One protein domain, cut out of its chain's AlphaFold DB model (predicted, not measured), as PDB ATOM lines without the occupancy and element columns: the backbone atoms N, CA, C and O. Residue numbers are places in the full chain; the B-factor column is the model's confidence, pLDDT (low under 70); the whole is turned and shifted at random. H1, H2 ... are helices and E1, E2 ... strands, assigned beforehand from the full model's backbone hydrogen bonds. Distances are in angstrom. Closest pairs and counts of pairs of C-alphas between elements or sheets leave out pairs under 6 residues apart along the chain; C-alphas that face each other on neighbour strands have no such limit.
ATOM      1  N   ASP A   9     -28.868  18.708  23.534       88.50
ATOM      2  CA  ASP A   9     -29.663  19.029  22.341       88.50
ATOM      3  C   ASP A   9     -29.155  20.286  21.609       88.50
ATOM      4  O   ASP A   9     -29.146  20.344  20.378       88.50
ATOM      5  N   GLU A  10     -28.683  21.286  22.354       88.69
ATOM      6  CA  GLU A  10     -28.123  22.518  21.800       88.69
ATOM      7  C   GLU A  10     -26.740  22.265  21.190       88.69
ATOM      8  O   GLU A  10     -26.475  22.684  20.058       88.69
ATOM      9  N   LEU A  11     -25.906  21.469  21.868       89.56
ATOM     10  CA  LEU A  11     -24.625  21.015  21.328       89.56
ATOM     11  C   LEU A  11     -24.825  20.195  20.044       89.56
ATOM     12  O   LEU A  11     -24.150  20.432  19.039       89.56
ATOM     13  N   LYS A  12     -25.794  19.273  20.029       92.38
ATOM     14  CA  LYS A  12     -26.119  18.467  18.846       92.38
ATOM     15  C   LYS A  12     -26.588  19.329  17.674       92.38
ATOM     16  O   LYS A  12     -26.149  19.104  16.543       92.38
ATOM     17  N   LYS A  13     -27.451  20.320  17.917       94.44
ATOM     18  CA  LYS A  13     -27.890  21.280  16.888       94.44
ATOM     19  C   LYS A  13     -26.716  22.073  16.325       94.44
ATOM     20  O   LYS A  13     -26.601  22.188  15.105       94.44
ATOM     21  N   TYR A  14     -25.830  22.563  17.189       92.50
ATOM     22  CA  TYR A  14     -24.645  23.311  16.780       92.50
ATOM     23  C   TYR A  14     -23.694  22.466  15.921       92.50
ATOM     24  O   TYR A  14     -23.327  22.881  14.822       92.50
ATOM     25  N   LEU A  15     -23.369  21.245  16.356       93.88
ATOM     26  CA  LEU A  15     -22.522  20.324  15.591       93.88
ATOM     27  C   LEU A  15     -23.154  19.940  14.247       93.88
ATOM     28  O   LEU A  15     -22.462  19.888  13.233       93.88
ATOM     29  N   THR A  16     -24.473  19.723  14.217       94.69
ATOM     30  CA  THR A  16     -25.201  19.437  12.970       94.69
ATOM     31  C   THR A  16     -25.110  20.616  12.005       94.69
ATOM     32  O   THR A  16     -24.852  20.417  10.821       94.69
ATOM     33  N   LYS A  17     -25.279  21.848  12.500       95.88
ATOM     34  CA  LYS A  17     -25.134  23.063  11.694       95.88
ATOM     35  C   LYS A  17     -23.725  23.177  11.107       95.88
ATOM     36  O   LYS A  17     -23.611  23.350   9.900       95.88
ATOM     37  N   LEU A  18     -22.682  23.019  11.925       95.00
ATOM     38  CA  LEU A  18     -21.291  23.073  11.459       95.00
ATOM     39  C   LEU A  18     -21.002  22.019  10.385       95.00
ATOM     40  O   LEU A  18     -20.408  22.334   9.358       95.00
ATOM     41  N   TYR A  19     -21.469  20.786  10.590       94.56
ATOM     42  CA  TYR A  19     -21.311  19.708   9.614       94.56
ATOM     43  C   TYR A  19     -22.010  20.020   8.282       94.56
ATOM     44  O   TYR A  19     -21.460  19.775   7.207       94.56
ATOM     45  N   LEU A  20     -23.225  20.577   8.334       95.44
ATOM     46  CA  LEU A  20     -23.954  20.997   7.136       95.44
ATOM     47  C   LEU A  20     -23.243  22.148   6.416       95.44
ATOM     48  O   LEU A  20     -23.105  22.090   5.197       95.44
ATOM     49  N   GLU A  21     -22.772  23.162   7.144       94.19
ATOM     50  CA  GLU A  21     -22.014  24.289   6.581       94.19
ATOM     51  C   GLU A  21     -20.722  23.817   5.904       94.19
ATOM     52  O   GLU A  21     -20.444  24.207   4.771       94.19
ATOM     53  N   GLU A  22     -19.967  22.920   6.542       93.44
ATOM     54  CA  GLU A  22     -18.741  22.355   5.973       93.44
ATOM     55  C   GLU A  22     -19.017  21.589   4.670       93.44
ATOM     56  O   GLU A  22     -18.315  21.776   3.675       93.44
ATOM     57  N   ASN A  23     -20.062  20.758   4.643       92.75
ATOM     58  CA  ASN A  23     -20.430  20.007   3.443       92.75
ATOM     59  C   ASN A  23     -20.937  20.906   2.311       92.75
ATOM     60  O   ASN A  23     -20.643  20.646   1.144       92.75
ATOM     61  N   LEU A  24     -21.697  21.954   2.638       93.56
ATOM     62  CA  LEU A  24     -22.160  22.930   1.652       93.56
ATOM     63  C   LEU A  24     -20.986  23.696   1.043       93.56
ATOM     64  O   LEU A  24     -20.942  23.844  -0.176       93.56
ATOM     65  N   ASN A  25     -20.019  24.115   1.864       92.44
ATOM     66  CA  ASN A  25     -18.820  24.805   1.393       92.44
ATOM     67  C   ASN A  25     -17.975  23.900   0.488       92.44
ATOM     68  O   ASN A  25     -17.644  24.299  -0.624       92.44
ATOM     69  N   LYS A  26     -17.716  22.649   0.898       92.44
ATOM     70  CA  LYS A  26     -16.992  21.671   0.063       92.44
ATOM     71  C   LYS A  26     -17.665  21.466  -1.291       92.44
ATOM     72  O   LYS A  26     -17.005  21.507  -2.322       92.44
ATOM     73  N   LYS A  27     -18.988  21.292  -1.294       91.69
ATOM     74  CA  LYS A  27     -19.748  21.119  -2.534       91.69
ATOM     75  C   LYS A  27     -19.687  22.364  -3.425       91.69
ATOM     76  O   LYS A  27     -19.532  22.235  -4.635       91.69
ATOM     77  N   ALA A  28     -19.791  23.558  -2.842       89.69
ATOM     78  CA  ALA A  28     -19.679  24.812  -3.582       89.69
ATOM     79  C   ALA A  28     -18.287  24.991  -4.215       89.69
ATOM     80  O   ALA A  28     -18.192  25.463  -5.351       89.69
ATOM     81  N   ASP A  29     -17.227  24.572  -3.522       91.06
ATOM     82  CA  ASP A  29     -15.857  24.586  -4.043       91.06
ATOM     83  C   ASP A  29     -15.683  23.591  -5.200       91.06
ATOM     84  O   ASP A  29     -15.151  23.954  -6.251       91.06
ATOM     85  N   GLU A  30     -16.188  22.360  -5.059       92.94
ATOM     86  CA  GLU A  30     -16.166  21.341  -6.120       92.94
ATOM     87  C   GLU A  30     -16.921  21.803  -7.379       92.94
ATOM     88  O   GLU A  30     -16.409  21.701  -8.500       92.94
ATOM     89  N   ASP A  31     -18.121  22.362  -7.203       92.25
ATOM     90  CA  ASP A  31     -18.923  22.911  -8.298       92.25
ATOM     91  C   ASP A  31     -18.205  24.096  -8.968       92.25
ATOM     92  O   ASP A  31     -18.179  24.201 -10.200       92.25
ATOM     93  N   SER A  32     -17.556  24.957  -8.178       92.19
ATOM     94  CA  SER A  32     -16.775  26.090  -8.685       92.19
ATOM     95  C   SER A  32     -15.589  25.631  -9.532       92.19
ATOM     96  O   SER A  32     -15.428  26.094 -10.663       92.19
ATOM     97  N   GLN A  33     -14.806  24.665  -9.044       93.88
ATOM     98  CA  GLN A  33     -13.685  24.080  -9.787       93.88
ATOM     99  C   GLN A  33     -14.149  23.419 -11.087       93.88
ATOM    100  O   GLN A  33     -13.514  23.571 -12.135       93.88
ATOM    101  N   ARG A  34     -15.292  22.723 -11.056       95.25
ATOM    102  CA  ARG A  34     -15.885  22.114 -12.249       95.25
ATOM    103  C   ARG A  34     -16.243  23.164 -13.298       95.25
ATOM    104  O   ARG A  34     -15.921  22.970 -14.473       95.25
ATOM    105  N   ILE A  35     -16.882  24.265 -12.899       94.62
ATOM    106  CA  ILE A  35     -17.233  25.365 -13.811       94.62
ATOM    107  C   ILE A  35     -15.968  25.983 -14.411       94.62
ATOM    108  O   ILE A  35     -15.901  26.180 -15.626       94.62
ATOM    109  N   VAL A  36     -14.954  26.248 -13.582       95.44
ATOM    110  CA  VAL A  36     -13.686  26.845 -14.024       95.44
ATOM    111  C   VAL A  36     -12.989  25.967 -15.052       95.44
ATOM    112  O   VAL A  36     -12.597  26.455 -16.116       95.44
ATOM    113  N   LYS A  37     -12.908  24.660 -14.793       94.94
ATOM    114  CA  LYS A  37     -12.307  23.700 -15.720       94.94
ATOM    115  C   LYS A  37     -13.052  23.651 -17.056       94.94
ATOM    116  O   LYS A  37     -12.438  23.829 -18.106       94.94
ATOM    117  N   GLN A  38     -14.375  23.485 -17.025       95.31
ATOM    118  CA  GLN A  38     -15.193  23.422 -18.243       95.31
ATOM    119  C   GLN A  38     -15.094  24.702 -19.074       95.31
ATOM    120  O   GLN A  38     -15.048  24.658 -20.303       95.31
ATOM    121  N   GLN A  39     -15.081  25.860 -18.414       95.69
ATOM    122  CA  GLN A  39     -14.971  27.131 -19.110       95.69
ATOM    123  C   GLN A  39     -13.570  27.329 -19.699       95.69
ATOM    124  O   GLN A  39     -13.450  27.817 -20.820       95.69
ATOM    125  N   THR A  40     -12.528  26.907 -18.984       94.50
ATOM    126  CA  THR A  40     -11.141  26.920 -19.468       94.50
ATOM    127  C   THR A  40     -10.982  26.079 -20.733       94.50
ATOM    128  O   THR A  40     -10.415  26.553 -21.716       94.50
ATOM    129  N   GLU A  41     -11.536  24.865 -20.752       93.50
ATOM    130  CA  GLU A  41     -11.514  23.990 -21.930       93.50
ATOM    131  C   GLU A  41     -12.177  24.661 -23.141       93.50
ATOM    132  O   GLU A  41     -11.575  24.717 -24.211       93.50
ATOM    133  N   LYS A  42     -13.359  25.266 -22.963       94.94
ATOM    134  CA  LYS A  42     -14.048  26.017 -24.029       94.94
ATOM    135  C   LYS A  42     -13.222  27.189 -24.544       94.94
ATOM    136  O   LYS A  42     -13.128  27.399 -25.748       94.94
ATOM    137  N   LEU A  43     -12.612  27.964 -23.647       95.56
ATOM    138  CA  LEU A  43     -11.803  29.120 -24.034       95.56
ATOM    139  C   LEU A  43     -10.594  28.719 -24.891       95.56
ATOM    140  O   LEU A  43     -10.239  29.451 -25.817       95.56
ATOM    141  N   ARG A  44     -10.004  27.552 -24.609       94.31
ATOM    142  CA  ARG A  44      -8.860  26.987 -25.337       94.31
ATOM    143  C   ARG A  44      -9.221  26.371 -26.694       94.31
ATOM    144  O   ARG A  44      -8.319  26.098 -27.473       94.31
ATOM    145  N   GLN A  45     -10.502  26.175 -27.015       93.88
ATOM    146  CA  GLN A  45     -10.920  25.689 -28.342       93.88
ATOM    147  C   GLN A  45     -10.770  26.757 -29.432       93.88
ATOM    148  O   GLN A  45     -10.646  26.441 -30.614       93.88
ATOM    149  N   ILE A  46     -10.767  28.037 -29.052       96.06
ATOM    150  CA  ILE A  46     -10.710  29.135 -30.014       96.06
ATOM    151  C   ILE A  46      -9.274  29.332 -30.498       96.06
ATOM    152  O   ILE A  46      -8.435  29.924 -29.818       96.06
ATOM    153  N   THR A  47      -9.006  28.858 -31.713       94.38
ATOM    154  CA  THR A  47      -7.741  29.082 -32.421       94.38
ATOM    155  C   THR A  47      -7.680  30.496 -33.015       94.38
ATOM    156  O   THR A  47      -8.719  31.134 -33.218       94.38
ATOM    157  N   PRO A  48      -6.482  31.011 -33.355       93.81
ATOM    158  CA  PRO A  48      -6.355  32.303 -34.028       93.81
ATOM    159  C   PRO A  48      -7.158  32.381 -35.329       93.81
ATOM    160  O   PRO A  48      -7.782  33.403 -35.599       93.81
ATOM    161  N   MET A  49      -7.190  31.294 -36.107       92.19
ATOM    162  CA  MET A  49      -7.946  31.227 -37.359       92.19
ATOM    163  C   MET A  49      -9.453  31.380 -37.116       92.19
ATOM    164  O   MET A  49     -10.081  32.232 -37.741       92.19
ATOM    165  N   LEU A  50     -10.008  30.630 -36.157       95.25
ATOM    166  CA  LEU A  50     -11.422  30.729 -35.775       95.25
ATOM    167  C   LEU A  50     -11.768  32.129 -35.261       95.25
ATOM    168  O   LEU A  50     -12.821  32.678 -35.577       95.25
ATOM    169  N   PHE A  51     -10.868  32.739 -34.492       95.94
ATOM    170  CA  PHE A  51     -11.084  34.088 -33.994       95.94
ATOM    171  C   PHE A  51     -11.057  35.136 -35.113       95.94
ATOM    172  O   PHE A  51     -11.919  36.012 -35.141       95.94
ATOM    173  N   PHE A  52     -10.139  35.037 -36.078       92.62
ATOM    174  CA  PHE A  52     -10.152  35.918 -37.250       92.62
ATOM    175  C   PHE A  52     -11.409  35.733 -38.102       92.62
ATOM    176  O   PHE A  52     -11.974  36.729 -38.555       92.62
ATOM    177  N   GLN A  53     -11.889  34.497 -38.266       94.38
ATOM    178  CA  GLN A  53     -13.157  34.227 -38.943       94.38
ATOM    179  C   GLN A  53     -14.329  34.900 -38.219       94.38
ATOM    180  O   GLN A  53     -15.107  35.618 -38.847       94.38
ATOM    181  N   PHE A  54     -14.407  34.761 -36.891       95.94
ATOM    182  CA  PHE A  54     -15.395  35.469 -36.077       95.94
ATOM    183  C   PHE A  54     -15.353  36.985 -36.317       95.94
ATOM    184  O   PHE A  54     -16.396  37.611 -36.512       95.94
ATOM    185  N   LEU A  55     -14.162  37.590 -36.308       94.44
ATOM    186  CA  LEU A  55     -14.000  39.031 -36.517       94.44
ATOM    187  C   LEU A  55     -14.465  39.460 -37.917       94.44
ATOM    188  O   LEU A  55     -15.169  40.465 -38.041       94.44
ATOM    189  N   ALA A  56     -14.122  38.682 -38.945       92.69
ATOM    190  CA  ALA A  56     -14.511  38.940 -40.328       92.69
ATOM    191  C   ALA A  56     -16.036  38.866 -40.519       92.69
ATOM    192  O   ALA A  56     -16.629  39.798 -41.059       92.69
ATOM    193  N   GLU A  57     -16.691  37.821 -40.001       95.19
ATOM    194  CA  GLU A  57     -18.153  37.665 -40.068       95.19
ATOM    195  C   GLU A  57     -18.905  38.782 -39.332       95.19
ATOM    196  O   GLU A  57     -20.028  39.140 -39.687       95.19
ATOM    197  N   ARG A  58     -18.288  39.362 -38.297       93.38
ATOM    198  CA  ARG A  58     -18.841  40.500 -37.551       93.38
ATOM    199  C   ARG A  58     -18.570  41.852 -38.205       93.38
ATOM    200  O   ARG A  58     -19.010  42.864 -37.663       93.38
ATOM    201  N   GLY A  59     -17.870  41.888 -39.340       91.31
ATOM    202  CA  GLY A  59     -17.528  43.125 -40.039       91.31
ATOM    203  C   GLY A  59     -16.545  44.005 -39.265       91.31
ATOM    204  O   GLY A  59     -16.536  45.223 -39.443       91.31
ATOM    205  N   VAL A  60     -15.738  43.417 -38.375       89.94
ATOM    206  CA  VAL A  60     -14.690  44.156 -37.669       89.94
ATOM    207  C   VAL A  60     -13.646  44.605 -38.686       89.94
ATOM    208  O   VAL A  60     -13.165  43.816 -39.496       89.94
ATOM    209  N   SER A  61     -13.280  45.886 -38.639       85.81
ATOM    210  CA  SER A  61     -12.236  46.414 -39.511       85.81
ATOM    211  C   SER A  61     -10.910  45.695 -39.250       85.81
ATOM    212  O   SER A  61     -10.463  45.612 -38.109       85.81
ATOM    213  N   GLY A  62     -10.222  45.275 -40.313       86.94
ATOM    214  CA  GLY A  62      -8.825  44.829 -40.244       86.94
ATOM    215  C   GLY A  62      -7.827  45.958 -39.942       86.94
ATOM    216  O   GLY A  62      -6.629  45.786 -40.139       86.94
ATOM    217  N   LYS A  63      -8.308  47.129 -39.505       93.88
ATOM    218  CA  LYS A  63      -7.518  48.313 -39.169       93.88
ATOM    219  C   LYS A  63      -7.688  48.661 -37.703       93.88
ATOM    220  O   LYS A  63      -8.777  48.585 -37.142       93.88
ATOM    221  N   CYS A  64      -6.601  49.114 -37.096       94.88
ATOM    222  CA  CYS A  64      -6.604  49.626 -35.738       94.88
ATOM    223  C   CYS A  64      -7.556  50.819 -35.613       94.88
ATOM    224  O   CYS A  64      -7.424  51.803 -36.339       94.88
ATOM    225  N   VAL A  65      -8.460  50.780 -34.637       92.81
ATOM    226  CA  VAL A  65      -9.405  51.881 -34.380       92.81
ATOM    227  C   VAL A  65      -8.716  53.164 -33.903       92.81
ATOM    228  O   VAL A  65      -9.289  54.240 -34.009       92.81
ATOM    229  N   SER A  66      -7.487  53.058 -33.391       96.00
ATOM    230  CA  SER A  66      -6.734  54.191 -32.848       96.00
ATOM    231  C   SER A  66      -5.833  54.881 -33.879       96.00
ATOM    232  O   SER A  66      -5.795  56.106 -33.914       96.00
ATOM    233  N   CYS A  67      -5.114  54.127 -34.722       96.50
ATOM    234  CA  CYS A  67      -4.162  54.694 -35.696       96.50
ATOM    235  C   CYS A  67      -4.394  54.254 -37.150       96.50
ATOM    236  O   CYS A  67      -3.564  54.527 -38.013       96.50
ATOM    237  N   SER A  68      -5.469  53.508 -37.417       95.31
ATOM    238  CA  SER A  68      -5.838  52.981 -38.742       95.31
ATOM    239  C   SER A  68      -4.824  52.035 -39.400       95.31
ATOM    240  O   SER A  68      -5.024  51.628 -40.542       95.31
ATOM    241  N   SER A  69      -3.764  51.635 -38.690       95.94
ATOM    242  CA  SER A  69      -2.797  50.651 -39.180       95.94
ATOM    243  C   SER A  69      -3.431  49.270 -39.345       95.94
ATOM    244  O   SER A  69      -4.163  48.815 -38.470       95.94
ATOM    245  N   GLU A  70      -3.080  48.577 -40.426       94.44
ATOM    246  CA  GLU A  70      -3.475  47.187 -40.709       94.44
ATOM    247  C   GLU A  70      -2.610  46.160 -39.954       94.44
ATOM    248  O   GLU A  70      -2.861  44.959 -39.998       94.44
ATOM    249  N   LYS A  71      -1.577  46.617 -39.231       94.12
ATOM    250  CA  LYS A  71      -0.682  45.751 -38.455       94.12
ATOM    251  C   LYS A  71      -1.350  45.339 -37.141       94.12
ATOM    252  O   LYS A  71      -1.058  45.910 -36.086       94.12
ATOM    253  N   LEU A  72      -2.263  44.376 -37.216       93.44
ATOM    254  CA  LEU A  72      -2.953  43.779 -36.073       93.44
ATOM    255  C   LEU A  72      -2.393  42.384 -35.772       93.44
ATOM    256  O   LEU A  72      -2.015  41.650 -36.682       93.44
ATOM    257  N   SER A  73      -2.340  42.007 -34.496       93.38
ATOM    258  CA  SER A  73      -2.003  40.651 -34.067       93.38
ATOM    259  C   SER A  73      -2.925  40.167 -32.959       93.38
ATOM    260  O   SER A  73      -3.501  40.952 -32.207       93.38
ATOM    261  N   VAL A  74      -3.046  38.850 -32.860       94.25
ATOM    262  CA  VAL A  74      -3.790  38.167 -31.807       94.25
ATOM    263  C   VAL A  74      -2.775  37.366 -30.990       94.25
ATOM    264  O   VAL A  74      -2.075  36.530 -31.573       94.25
ATOM    265  N   PRO A  75      -2.637  37.621 -29.677       94.00
ATOM    266  CA  PRO A  75      -1.742  36.850 -28.824       94.00
ATOM    267  C   PRO A  75      -2.156  35.378 -28.768       94.00
ATOM    268  O   PRO A  75      -3.342  35.055 -28.677       94.00
ATOM    269  N   GLN A  76      -1.170  34.487 -28.823       92.69
ATOM    270  CA  GLN A  76      -1.379  33.042 -28.834       92.69
ATOM    271  C   GLN A  76      -0.778  32.418 -27.581       92.69
ATOM    272  O   GLN A  76       0.272  32.853 -27.106       92.69
ATOM    273  N   ALA A  77      -1.429  31.378 -27.079       89.62
ATOM    274  CA  ALA A  77      -0.960  30.561 -25.975       89.62
ATOM    275  C   ALA A  77      -0.988  29.077 -26.364       89.62
ATOM    276  O   ALA A  77      -1.693  28.668 -27.288       89.62
ATOM    277  N   PHE A  78      -0.209  28.276 -25.644       85.06
ATOM    278  CA  PHE A  78      -0.109  26.830 -25.830       85.06
ATOM    279  C   PHE A  78      -0.444  26.140 -24.510       85.06
ATOM    280  O   PHE A  78      -0.136  26.666 -23.438       85.06
ATOM    281  N   SER A  79      -1.079  24.970 -24.572       75.31
ATOM    282  CA  SER A  79      -1.245  24.127 -23.389       75.31
ATOM    283  C   SER A  79      -0.051  23.188 -23.268       75.31
ATOM    284  O   SER A  79       0.313  22.508 -24.229       75.31
ATOM    285  N   LEU A  80       0.551  23.139 -22.080       68.31
ATOM    286  CA  LEU A  80       1.585  22.152 -21.755       68.31
ATOM    287  C   LEU A  80       0.981  20.818 -21.277       68.31
ATOM    288  O   LEU A  80       1.705  19.856 -21.029       68.31
ATOM    289  N   GLU A  81      -0.345  20.745 -21.144       61.94
ATOM    290  CA  GLU A  81      -1.049  19.526 -20.753       61.94
ATOM    291  C   GLU A  81      -0.931  18.475 -21.866       61.94
ATOM    292  O   GLU A  81      -1.277  18.728 -23.019       61.94
ATOM    293  N   GLY A  82      -0.432  17.284 -21.523       52.62
ATOM    294  CA  GLY A  82      -0.292  16.173 -22.470       52.62
ATOM    295  C   GLY A  82       1.006  16.158 -23.283       52.62
ATOM    296  O   GLY A  82       1.192  15.235 -24.077       52.62
ATOM    297  N   ILE A  83       1.929  17.102 -23.053       56.25
ATOM    298  CA  ILE A  83       3.295  17.025 -23.590       56.25
ATOM    299  C   ILE A  83       3.994  15.833 -22.926       56.25
ATOM    300  O   ILE A  83       4.473  15.907 -21.793       56.25
ATOM    301  N   LYS A  84       4.016  14.692 -23.621       54.12
ATOM    302  CA  LYS A  84       4.848  13.546 -23.239       54.12
ATOM    303  C   LYS A  84       6.307  13.972 -23.377       54.12
ATOM    304  O   LYS A  84       6.630  14.683 -24.317       54.12
ATOM    305  N   ALA A  85       7.185  13.555 -22.465       57.94
ATOM    306  CA  ALA A  85       8.618  13.794 -22.636       57.94
ATOM    307  C   ALA A  85       9.055  13.333 -24.043       57.94
ATOM    308  O   ALA A  85       8.536  12.312 -24.508       57.94
ATOM    309  N   PRO A  86       9.956  14.064 -24.727       57.38
ATOM    310  CA  PRO A  86      10.385  13.703 -26.071       57.38
ATOM    311  C   PRO A  86      10.829  12.240 -26.104       57.38
ATOM    312  O   PRO A  86      11.796  11.859 -25.441       57.38
ATOM    313  N   ALA A  87      10.112  11.412 -26.863       56.59
ATOM    314  CA  ALA A  87      10.562  10.063 -27.150       56.59
ATOM    315  C   ALA A  87      11.692  10.173 -28.178       56.59
ATOM    316  O   ALA A  87      11.490  10.668 -29.288       56.59
ATOM    317  N   ILE A  88      12.898   9.757 -27.792       59.25
ATOM    318  CA  ILE A  88      14.013   9.636 -28.729       59.25
ATOM    319  C   ILE A  88      13.776   8.353 -29.526       59.25
ATOM    320  O   ILE A  88      14.126   7.264 -29.076       59.25
ATOM    321  N   GLU A  89      13.185   8.474 -30.710       57.62
ATOM    322  CA  GLU A  89      13.138   7.377 -31.676       57.62
ATOM    323  C   GLU A  89      14.292   7.544 -32.670       57.62
ATOM    324  O   GLU A  89      14.442   8.579 -33.320       57.62
ATOM    325  N   ASN A  90      15.155   6.529 -32.776       59.34
ATOM    326  CA  ASN A  90      16.268   6.483 -33.737       59.34
ATOM    327  C   ASN A  90      17.229   7.693 -33.682       59.34
ATOM    328  O   ASN A  90      17.732   8.145 -34.711       59.34
ATOM    329  N   GLY A  91      17.480   8.238 -32.486       63.19
ATOM    330  CA  GLY A  91      18.410   9.358 -32.289       63.19
ATOM    331  C   GLY A  91      17.928  10.704 -32.844       63.19
ATOM    332  O   GLY A  91      18.715  11.650 -32.884       63.19
ATOM    333  N   LYS A  92      16.658  10.812 -33.262       59.78
ATOM    334  CA  LYS A  92      16.038  12.065 -33.702       59.78
ATOM    335  C   LYS A  92      14.962  12.500 -32.711       59.78
ATOM    336  O   LYS A  92      14.158  11.698 -32.246       59.78
ATOM    337  N   LEU A  93      14.971  13.790 -32.387       60.50
ATOM    338  CA  LEU A  93      13.929  14.431 -31.596       60.50
ATOM    339  C   LEU A  93      12.706  14.635 -32.503       60.50
ATOM    340  O   LEU A  93      12.763  15.444 -33.428       60.50
ATOM    341  N   ASN A  94      11.620  13.900 -32.267       56.09
ATOM    342  CA  ASN A  94      10.347  14.146 -32.949       56.09
ATOM    343  C   ASN A  94       9.623  15.321 -32.260       56.09
ATOM    344  O   ASN A  94       8.834  15.105 -31.344       56.09
ATOM    345  N   ASP A  95       9.925  16.559 -32.676       57.03
ATOM    346  CA  ASP A  95       9.348  17.798 -32.105       57.03
ATOM    347  C   ASP A  95       7.876  18.035 -32.523       57.03
ATOM    348  O   ASP A  95       7.111  18.683 -31.812       57.03
ATOM    349  N   ASP A  96       7.435  17.430 -33.631       54.22
ATOM    350  CA  ASP A  96       6.081  17.622 -34.182       54.22
ATOM    351  C   ASP A  96       4.962  16.972 -33.344       54.22
ATOM    352  O   ASP A  96       3.796  17.337 -33.477       54.22
ATOM    353  N   LEU A  97       5.291  16.040 -32.441       51.22
ATOM    354  CA  LEU A  97       4.318  15.377 -31.556       51.22
ATOM    355  C   LEU A  97       4.117  16.103 -30.210       51.22
ATOM    356  O   LEU A  97       3.361  15.624 -29.363       51.22
ATOM    357  N   LEU A  98       4.807  17.226 -29.981       54.06
ATOM    358  CA  LEU A  98       4.981  17.818 -28.648       54.06
ATOM    359  C   LEU A  98       4.148  19.072 -28.367       54.06
ATOM    360  O   LEU A  98       4.217  19.582 -27.249       54.06
ATOM    361  N   ARG A  99       3.370  19.603 -29.318       59.78
ATOM    362  CA  ARG A  99       2.635  20.860 -29.089       59.78
ATOM    363  C   ARG A  99       1.149  20.717 -29.357       59.78
ATOM    364  O   ARG A  99       0.725  20.401 -30.463       59.78
ATOM    365  N   SER A 100       0.360  21.006 -28.322       67.62
ATOM    366  CA  SER A 100      -1.058  21.303 -28.492       67.62
ATOM    367  C   SER A 100      -1.219  22.455 -29.498       67.62
ATOM    368  O   SER A 100      -0.367  23.354 -29.536       67.62
ATOM    369  N   PRO A 101      -2.270  22.439 -30.337       80.00
ATOM    370  CA  PRO A 101      -2.517  23.534 -31.263       80.00
ATOM    371  C   PRO A 101      -2.652  24.855 -30.486       80.00
ATOM    372  O   PRO A 101      -3.233  24.865 -29.395       80.00
ATOM    373  N   PRO A 102      -2.113  25.972 -31.011       89.50
ATOM    374  CA  PRO A 102      -2.216  27.255 -30.339       89.50
ATOM    375  C   PRO A 102      -3.674  27.701 -30.246       89.50
ATOM    376  O   PRO A 102      -4.446  27.584 -31.200       89.50
ATOM    377  N   TYR A 103      -4.013  28.301 -29.114       93.62
ATOM    378  CA  TYR A 103      -5.286  28.975 -28.901       93.62
ATOM    379  C   TYR A 103      -5.064  30.464 -28.663       93.62
ATOM    380  O   TYR A 103      -3.960  30.910 -28.341       93.62
ATOM    381  N   VAL A 104      -6.114  31.259 -28.847       95.75
ATOM    382  CA  VAL A 104      -6.052  32.694 -28.578       95.75
ATOM    383  C   VAL A 104      -5.943  32.920 -27.078       95.75
ATOM    384  O   VAL A 104      -6.787  32.463 -26.305       95.75
ATOM    385  N   GLN A 105      -4.921  33.663 -26.663       95.06
ATOM    386  CA  GLN A 105      -4.766  34.033 -25.266       95.06
ATOM    387  C   GLN A 105      -5.974  34.861 -24.808       95.06
ATOM    388  O   GLN A 105      -6.399  35.810 -25.476       95.06
ATOM    389  N   TYR A 106      -6.512  34.507 -23.647       95.50
ATOM    390  CA  TYR A 106      -7.604  35.223 -23.006       95.50
ATOM    391  C   TYR A 106      -7.152  35.824 -21.676       95.50
ATOM    392  O   TYR A 106      -6.220  35.340 -21.037       95.50
ATOM    393  N   VAL A 107      -7.830  36.892 -21.264       95.62
ATOM    394  CA  VAL A 107      -7.594  37.586 -19.994       95.62
ATOM    395  C   VAL A 107      -8.903  37.818 -19.253       95.62
ATOM    396  O   VAL A 107      -9.952  37.980 -19.875       95.62
ATOM    397  N   SER A 108      -8.841  37.883 -17.928       95.62
ATOM    398  CA  SER A 108      -9.942  38.302 -17.059       95.62
ATOM    399  C   SER A 108      -9.474  39.456 -16.176       95.62
ATOM    400  O   SER A 108      -8.300  39.527 -15.817       95.62
ATOM    401  N   PHE A 109     -10.392  40.364 -15.843       93.88
ATOM    402  CA  PHE A 109     -10.156  41.413 -14.842       93.88
ATOM    403  C   PHE A 109     -10.498  40.960 -13.413       93.88
ATOM    404  O   PHE A 109     -10.100  41.616 -12.457       93.88
ATOM    405  N   ASP A 110     -11.224  39.850 -13.291       93.00
ATOM    406  CA  ASP A 110     -11.554  39.158 -12.043       93.00
ATOM    407  C   ASP A 110     -10.684  37.883 -11.915       93.00
ATOM    408  O   ASP A 110     -10.052  37.454 -12.886       93.00
ATOM    409  N   ASP A 111     -10.705  37.241 -10.745       90.19
ATOM    410  CA  ASP A 111      -9.989  35.988 -10.463       90.19
ATOM    411  C   ASP A 111     -10.412  34.840 -11.405       90.19
ATOM    412  O   ASP A 111     -11.575  34.424 -11.421       90.19
ATOM    413  N   VAL A 112      -9.467  34.338 -12.208       88.25
ATOM    414  CA  VAL A 112      -9.696  33.254 -13.183       88.25
ATOM    415  C   VAL A 112      -9.917  31.898 -12.526       88.25
ATOM    416  O   VAL A 112     -10.528  31.031 -13.150       88.25
ATOM    417  N   ASP A 113      -9.491  31.731 -11.275       89.31
ATOM    418  CA  ASP A 113      -9.719  30.512 -10.502       89.31
ATOM    419  C   ASP A 113     -11.127  30.487  -9.885       89.31
ATOM    420  O   ASP A 113     -11.539  29.495  -9.283       89.31
ATOM    421  N   GLN A 114     -11.910  31.555 -10.088       92.69
ATOM    422  CA  GLN A 114     -13.307  31.641  -9.685       92.69
ATOM    423  C   GLN A 114     -14.251  31.632 -10.893       92.69
ATOM    424  O   GLN A 114     -13.964  32.257 -11.923       92.69
ATOM    425  N   PRO A 115     -15.454  31.030 -10.764       92.25
ATOM    426  CA  PRO A 115     -16.448  30.992 -11.836       92.25
ATOM    427  C   PRO A 115     -16.733  32.363 -12.446       92.25
ATOM    428  O   PRO A 115     -16.824  32.510 -13.663       92.25
ATOM    429  N   ARG A 116     -16.841  33.399 -11.608       91.88
ATOM    430  CA  ARG A 116     -17.137  34.753 -12.071       91.88
ATOM    431  C   ARG A 116     -16.048  35.305 -12.988       91.88
ATOM    432  O   ARG A 116     -16.404  35.930 -13.986       91.88
ATOM    433  N   GLY A 117     -14.767  35.110 -12.680       92.38
ATOM    434  CA  GLY A 117     -13.706  35.694 -13.495       92.38
ATOM    435  C   GLY A 117     -13.531  34.971 -14.815       92.38
ATOM    436  O   GLY A 117     -13.613  35.598 -15.871       92.38
ATOM    437  N   ILE A 118     -13.449  33.642 -14.792       94.56
ATOM    438  CA  ILE A 118     -13.278  32.868 -16.024       94.56
ATOM    439  C   ILE A 118     -14.449  33.047 -17.009       94.56
ATOM    440  O   ILE A 118     -14.225  33.178 -18.216       94.56
ATOM    441  N   LEU A 119     -15.694  33.146 -16.521       94.31
ATOM    442  CA  LEU A 119     -16.880  33.400 -17.357       94.31
ATOM    443  C   LEU A 119     -16.882  34.808 -17.972       94.31
ATOM    444  O   LEU A 119     -17.475  35.021 -19.033       94.31
ATOM    445  N   ASN A 120     -16.200  35.757 -17.331       95.56
ATOM    446  CA  ASN A 120     -16.078  37.145 -17.764       95.56
ATOM    447  C   ASN A 120     -14.790  37.427 -18.556       95.56
ATOM    448  O   ASN A 120     -14.450  38.592 -18.758       95.56
ATOM    449  N   SER A 121     -14.118  36.393 -19.063       97.38
ATOM    450  CA  SER A 121     -12.892  36.534 -19.853       97.38
ATOM    451  C   SER A 121     -13.090  37.259 -21.194       97.38
ATOM    452  O   SER A 121     -14.198  37.369 -21.741       97.38
ATOM    453  N   TYR A 122     -11.976  37.724 -21.752       98.12
ATOM    454  CA  TYR A 122     -11.876  38.435 -23.020       98.12
ATOM    455  C   TYR A 122     -10.754  37.864 -23.880       98.12
ATOM    456  O   TYR A 122      -9.676  37.575 -23.371       98.12
ATOM    457  N   TYR A 123     -10.979  37.798 -25.188       97.56
ATOM    458  CA  TYR A 123      -9.916  37.631 -26.175       97.56
ATOM    459  C   TYR A 123      -9.317  38.983 -26.554       97.56
ATOM    460  O   TYR A 123     -10.004  40.009 -26.517       97.56
ATOM    461  N   GLN A 124      -8.039  38.978 -26.924       95.38
ATOM    462  CA  GLN A 124      -7.259  40.188 -27.166       95.38
ATOM    463  C   GLN A 124      -6.857  40.329 -28.634       95.38
ATOM    464  O   GLN A 124      -6.535  39.351 -29.305       95.38
ATOM    465  N   MET A 125      -6.810  41.571 -29.108       94.62
ATOM    466  CA  MET A 125      -6.171  41.943 -30.366       94.62
ATOM    467  C   MET A 125      -5.341  43.208 -30.166       94.62
ATOM    468  O   MET A 125      -5.818  44.197 -29.613       94.62
ATOM    469  N   ASN A 126      -4.102  43.171 -30.642       95.19
ATOM    470  CA  ASN A 126      -3.098  44.205 -30.450       95.19
ATOM    471  C   ASN A 126      -2.766  44.880 -31.774       95.19
ATOM    472  O   ASN A 126      -2.512  44.217 -32.778       95.19
ATOM    473  N   CYS A 127      -2.673  46.204 -31.772       96.44
ATOM    474  CA  CYS A 127      -2.041  46.926 -32.862       96.44
ATOM    475  C   CYS A 127      -0.522  46.937 -32.674       96.44
ATOM    476  O   CYS A 127      -0.010  47.561 -31.746       96.44
ATOM    477  N   LEU A 128       0.205  46.323 -33.604       96.38
ATOM    478  CA  LEU A 128       1.671  46.286 -33.608       96.38
ATOM    479  C   LEU A 128       2.312  47.636 -33.967       96.38
ATOM    480  O   LEU A 128       3.524  47.781 -33.867       96.38
ATOM    481  N   ASN A 129       1.518  48.616 -34.413       97.19
ATOM    482  CA  ASN A 129       2.005  49.956 -34.733       97.19
ATOM    483  C   ASN A 129       1.948  50.912 -33.533       97.19
ATOM    484  O   ASN A 129       2.927  51.588 -33.247       97.19
ATOM    485  N   CYS A 130       0.805  50.992 -32.843       96.69
ATOM    486  CA  CYS A 130       0.587  51.979 -31.776       96.69
ATOM    487  C   CYS A 130       0.306  51.368 -30.396       96.69
ATOM    488  O   CYS A 130       0.004  52.104 -29.463       96.69
ATOM    489  N   GLY A 131       0.326  50.038 -30.265       95.75
ATOM    490  CA  GLY A 131       0.072  49.345 -28.998       95.75
ATOM    491  C   GLY A 131      -1.388  49.347 -28.536       95.75
ATOM    492  O   GLY A 131      -1.669  48.927 -27.419       95.75
ATOM    493  N   HIS A 132      -2.331  49.810 -29.365       96.88
ATOM    494  CA  HIS A 132      -3.748  49.794 -29.005       96.88
ATOM    495  C   HIS A 132      -4.241  48.355 -28.799       96.88
ATOM    496  O   HIS A 132      -4.089  47.518 -29.692       96.88
ATOM    497  N   LEU A 133      -4.845  48.099 -27.639       95.62
ATOM    498  CA  LEU A 133      -5.401  46.812 -27.240       95.62
ATOM    499  C   LEU A 133      -6.927  46.852 -27.362       95.62
ATOM    500  O   LEU A 133      -7.589  47.684 -26.744       95.62
ATOM    501  N   THR A 134      -7.484  45.928 -28.135       95.00
ATOM    502  CA  THR A 134      -8.928  45.704 -28.252       95.00
ATOM    503  C   THR A 134      -9.305  44.402 -27.555       95.00
ATOM    504  O   THR A 134      -8.649  43.377 -27.743       95.00
ATOM    505  N   LEU A 135     -10.374  44.440 -26.756       96.12
ATOM    506  CA  LEU A 135     -10.874  43.296 -25.998       96.12
ATOM    507  C   LEU A 135     -12.245  42.860 -26.511       96.12
ATOM    508  O   LEU A 135     -13.173  43.664 -26.597       96.12
ATOM    509  N   TYR A 136     -12.388  41.566 -26.779       96.75
ATOM    510  CA  TYR A 136     -13.634  40.947 -27.219       96.75
ATOM    511  C   TYR A 136     -14.147  40.019 -26.130       96.75
ATOM    512  O   TYR A 136     -13.437  39.112 -25.704       96.75
ATOM    513  N   ARG A 137     -15.390  40.217 -25.676       96.62
ATOM    514  CA  ARG A 137     -16.020  39.339 -24.677       96.62
ATOM    515  C   ARG A 137     -16.005  37.890 -25.163       96.62
ATOM    516  O   ARG A 137     -16.649  37.574 -26.165       96.62
ATOM    517  N   ALA A 138     -15.339  37.004 -24.422       97.44
ATOM    518  CA  ALA A 138     -15.179  35.612 -24.831       97.44
ATOM    519  C   ALA A 138     -16.526  34.890 -24.950       97.44
ATOM    520  O   ALA A 138     -16.739  34.118 -25.878       97.44
ATOM    521  N   SER A 139     -17.492  35.218 -24.087       96.62
ATOM    522  CA  SER A 139     -18.847  34.659 -24.146       96.62
ATOM    523  C   SER A 139     -19.572  34.917 -25.474       96.62
ATOM    524  O   SER A 139     -20.416  34.114 -25.866       96.62
ATOM    525  N   VAL A 140     -19.250  36.001 -26.190       96.88
ATOM    526  CA  VAL A 140     -19.824  36.294 -27.516       96.88
ATOM    527  C   VAL A 140     -19.193  35.407 -28.588       96.88
ATOM    528  O   VAL A 140     -19.912  34.879 -29.435       96.88
ATOM    529  N   VAL A 141     -17.876  35.209 -28.517       97.06
ATOM    530  CA  VAL A 141     -17.114  34.356 -29.442       97.06
ATOM    531  C   VAL A 141     -17.490  32.888 -29.257       97.06
ATOM    532  O   VAL A 141     -17.835  32.222 -30.222       97.06
ATOM    533  N   LEU A 142     -17.538  32.402 -28.014       96.94
ATOM    534  CA  LEU A 142     -17.914  31.020 -27.701       96.94
ATOM    535  C   LEU A 142     -19.346  30.691 -28.150       96.94
ATOM    536  O   LEU A 142     -19.598  29.620 -28.689       96.94
ATOM    537  N   LYS A 143     -20.293  31.626 -27.977       96.19
ATOM    538  CA  LYS A 143     -21.670  31.460 -28.479       96.19
ATOM    539  C   LYS A 143     -21.746  31.423 -30.003       96.19
ATOM    540  O   LYS A 143     -22.679  30.832 -30.535       96.19
ATOM    541  N   TRP A 144     -20.843  32.115 -30.692       96.50
ATOM    542  CA  TRP A 144     -20.742  32.061 -32.147       96.50
ATOM    543  C   TRP A 144     -20.145  30.725 -32.594       96.50
ATOM    544  O   TRP A 144     -20.747  30.061 -33.431       96.50
ATOM    545  N   PHE A 145     -19.054  30.297 -31.958       95.62
ATOM    546  CA  PHE A 145     -18.367  29.045 -32.260       95.62
ATOM    547  C   PHE A 145     -19.291  27.831 -32.097       95.62
ATOM    548  O   PHE A 145     -19.470  27.069 -33.040       95.62
ATOM    549  N   ALA A 146     -20.009  27.742 -30.973       94.12
ATOM    550  CA  ALA A 146     -20.952  26.649 -30.721       94.12
ATOM    551  C   ALA A 146     -22.063  26.530 -31.785       94.12
ATOM    552  O   ALA A 146     -22.561  25.439 -32.040       94.12
ATOM    553  N   ARG A 147     -22.469  27.642 -32.417       91.50
ATOM    554  CA  ARG A 147     -23.470  27.623 -33.501       91.50
ATOM    555  C   ARG A 147     -22.890  27.173 -34.837       91.50
ATOM    556  O   ARG A 147     -23.660  26.727 -35.678       91.50
ATOM    557  N   HIS A 148     -21.593  27.364 -35.055       83.50
ATOM    558  CA  HIS A 148     -20.910  26.916 -36.268       83.50
ATOM    559  C   HIS A 148     -20.601  25.423 -36.198       83.50
ATOM    560  O   HIS A 148     -20.938  24.720 -37.141       83.50
ATOM    561  N   GLU A 149     -20.152  24.912 -35.046       81.25
ATOM    562  CA  GLU A 149     -19.963  23.463 -34.859       81.25
ATOM    563  C   GLU A 149     -21.259  22.667 -35.079       81.25
ATOM    564  O   GLU A 149     -21.246  21.605 -35.693       81.25
ATOM    565  N   SER A 150     -22.408  23.190 -34.628       72.00
ATOM    566  CA  SER A 150     -23.698  22.512 -34.846       72.00
ATOM    567  C   SER A 150     -24.138  22.506 -36.315       72.00
ATOM    568  O   SER A 150     -24.857  21.607 -36.723       72.00
ATOM    569  N   LYS A 151     -23.724  23.500 -37.111       64.69
ATOM    570  CA  LYS A 151     -24.092  23.602 -38.532       64.69
ATOM    571  C   LYS A 151     -23.208  22.751 -39.434       64.69
ATOM    572  O   LYS A 151     -23.698  22.251 -40.436       64.69
ATOM    573  N   GLU A 152     -21.931  22.604 -39.095       61.38
ATOM    574  CA  GLU A 152     -21.023  21.701 -39.811       61.38
ATOM    575  C   GLU A 152     -21.435  20.237 -39.598       61.38
ATOM    576  O   GLU A 152     -21.437  19.465 -40.549       61.38
ATOM    577  N   ALA A 153     -21.917  19.877 -38.403       59.03
ATOM    578  CA  ALA A 153     -22.426  18.531 -38.120       59.03
ATOM    579  C   ALA A 153     -23.726  18.162 -38.872       59.03
ATOM    580  O   ALA A 153     -23.985  16.983 -39.079       59.03
ATOM    581  N   GLU A 154     -24.538  19.144 -39.278       54.28
ATOM    582  CA  GLU A 154     -25.777  18.937 -40.055       54.28
ATOM    583  C   GLU A 154     -25.548  18.998 -41.581       54.28
ATOM    584  O   GLU A 154     -26.459  18.703 -42.349       54.28
ATOM    585  N   GLY A 155     -24.361  19.421 -42.032       49.19
ATOM    586  CA  GLY A 155     -24.019  19.584 -43.452       49.19
ATOM    587  C   GLY A 155     -23.274  18.403 -44.086       49.19
ATOM    588  O   GLY A 155     -23.053  18.432 -45.295       49.19
TER     589      GLY A 155
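Overview. This is residues 9 to 155 of the 157 residues of an uncharacterized protein of Raoultella terrigena (UniProt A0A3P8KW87). A small body, in which the start of H4 joins the two-stranded hairpin E1 and E2 to the short helix H2 and the last turns of the long helix H1, with H3 beside H1 and the short stretches 72 to 73 and 106 to 107 paired along E1, sends out three projections: the first part of H1, the tip of a long loop, and the end of H4. The residues that stick out are 9 to 28 of H1, 88 to 93 at the loop tip, and 147 to 155, of which 147 to 153 belong to H4. The printed part has 147 residues, with four named helices and two named strands in the order H1 H2 H3 E1 E2 H4; the sheet, in the order E1, E2, is antiparallel and the class is mostly helix. The whole is only just loose, close to extended, with a radius of gyration of the C-alphas of 21.8 A and spans of 74 by 52 by 40 A.

Along the chain. Strand E1, residues 122 to 127, measures 16.3 A from first to last C-alpha, and E2, residues 133 to 137, measures 13.2 A. H4, residues 138 to 153, measures 22.8 A and ends at C-alpha 153 at (-22.426, 18.531, -38.120). H3 is residues 115 to 119, 6.0 A, and H2 is residues 48 to 57, 14.3 A. H1, residues 9 to 44, is the longest helix at 52.6 A, from C-alpha 9 at (-29.663, 19.029, 22.341) to C-alpha 44 at (-8.860, 26.987, -25.337).

Arrangement. E1 and E2 form a hairpin, antiparallel with 156 degrees between their directions; N 123 and O 136 are 2.8 A apart and N 125 and O 134 are 2.9 A apart, within hydrogen-bond range. Two short stretches pair with E1, antiparallel: residues 72 to 73 with 126 to 127, and 106 to 107 with 122 to 123. The closest C-alphas of E1 and H4, those of Tyr 122 and Ala 138, are 4.7 A apart. H4, with residues 141 to 145 alone, touches H2, about perpendicular at 89 degrees; the closest C-alphas, of Phe 54 and Val 141, are 6.9 A apart. H1, with residues 42 to 43 alone, only just touches H4, with 3 pairs of C-alphas within 8 A; the closest, of Lys 42 and Leu 142, are 7.3 A apart. These two helices run the same way at a steep tilt of 65 degrees. H1 touches H3 with residues 32 to 40 alone, closest at the C-alphas of Val 36 and Pro 115, 5.4 A. H1 is apart from both strands, and so is H2. Every O i to N i+4 pair is within hydrogen-bond range in H1, H2 and H3, and 10 of 12 are in H4.

Size, cuts and confidence. The two C-alphas farthest apart, those of Asp 9 and Ser 69, are 74.2 A apart. Without the stretches that stand free, the body has 112 residues and spans 44 by 40 by 25 A. The printed part has no cut. The link from H2 to H3, residues 58 to 114, is long; the other links are tight. Mean pLDDT of the printed part is 87.1, and residues 80 to 100 and 151 to 155 are under 70.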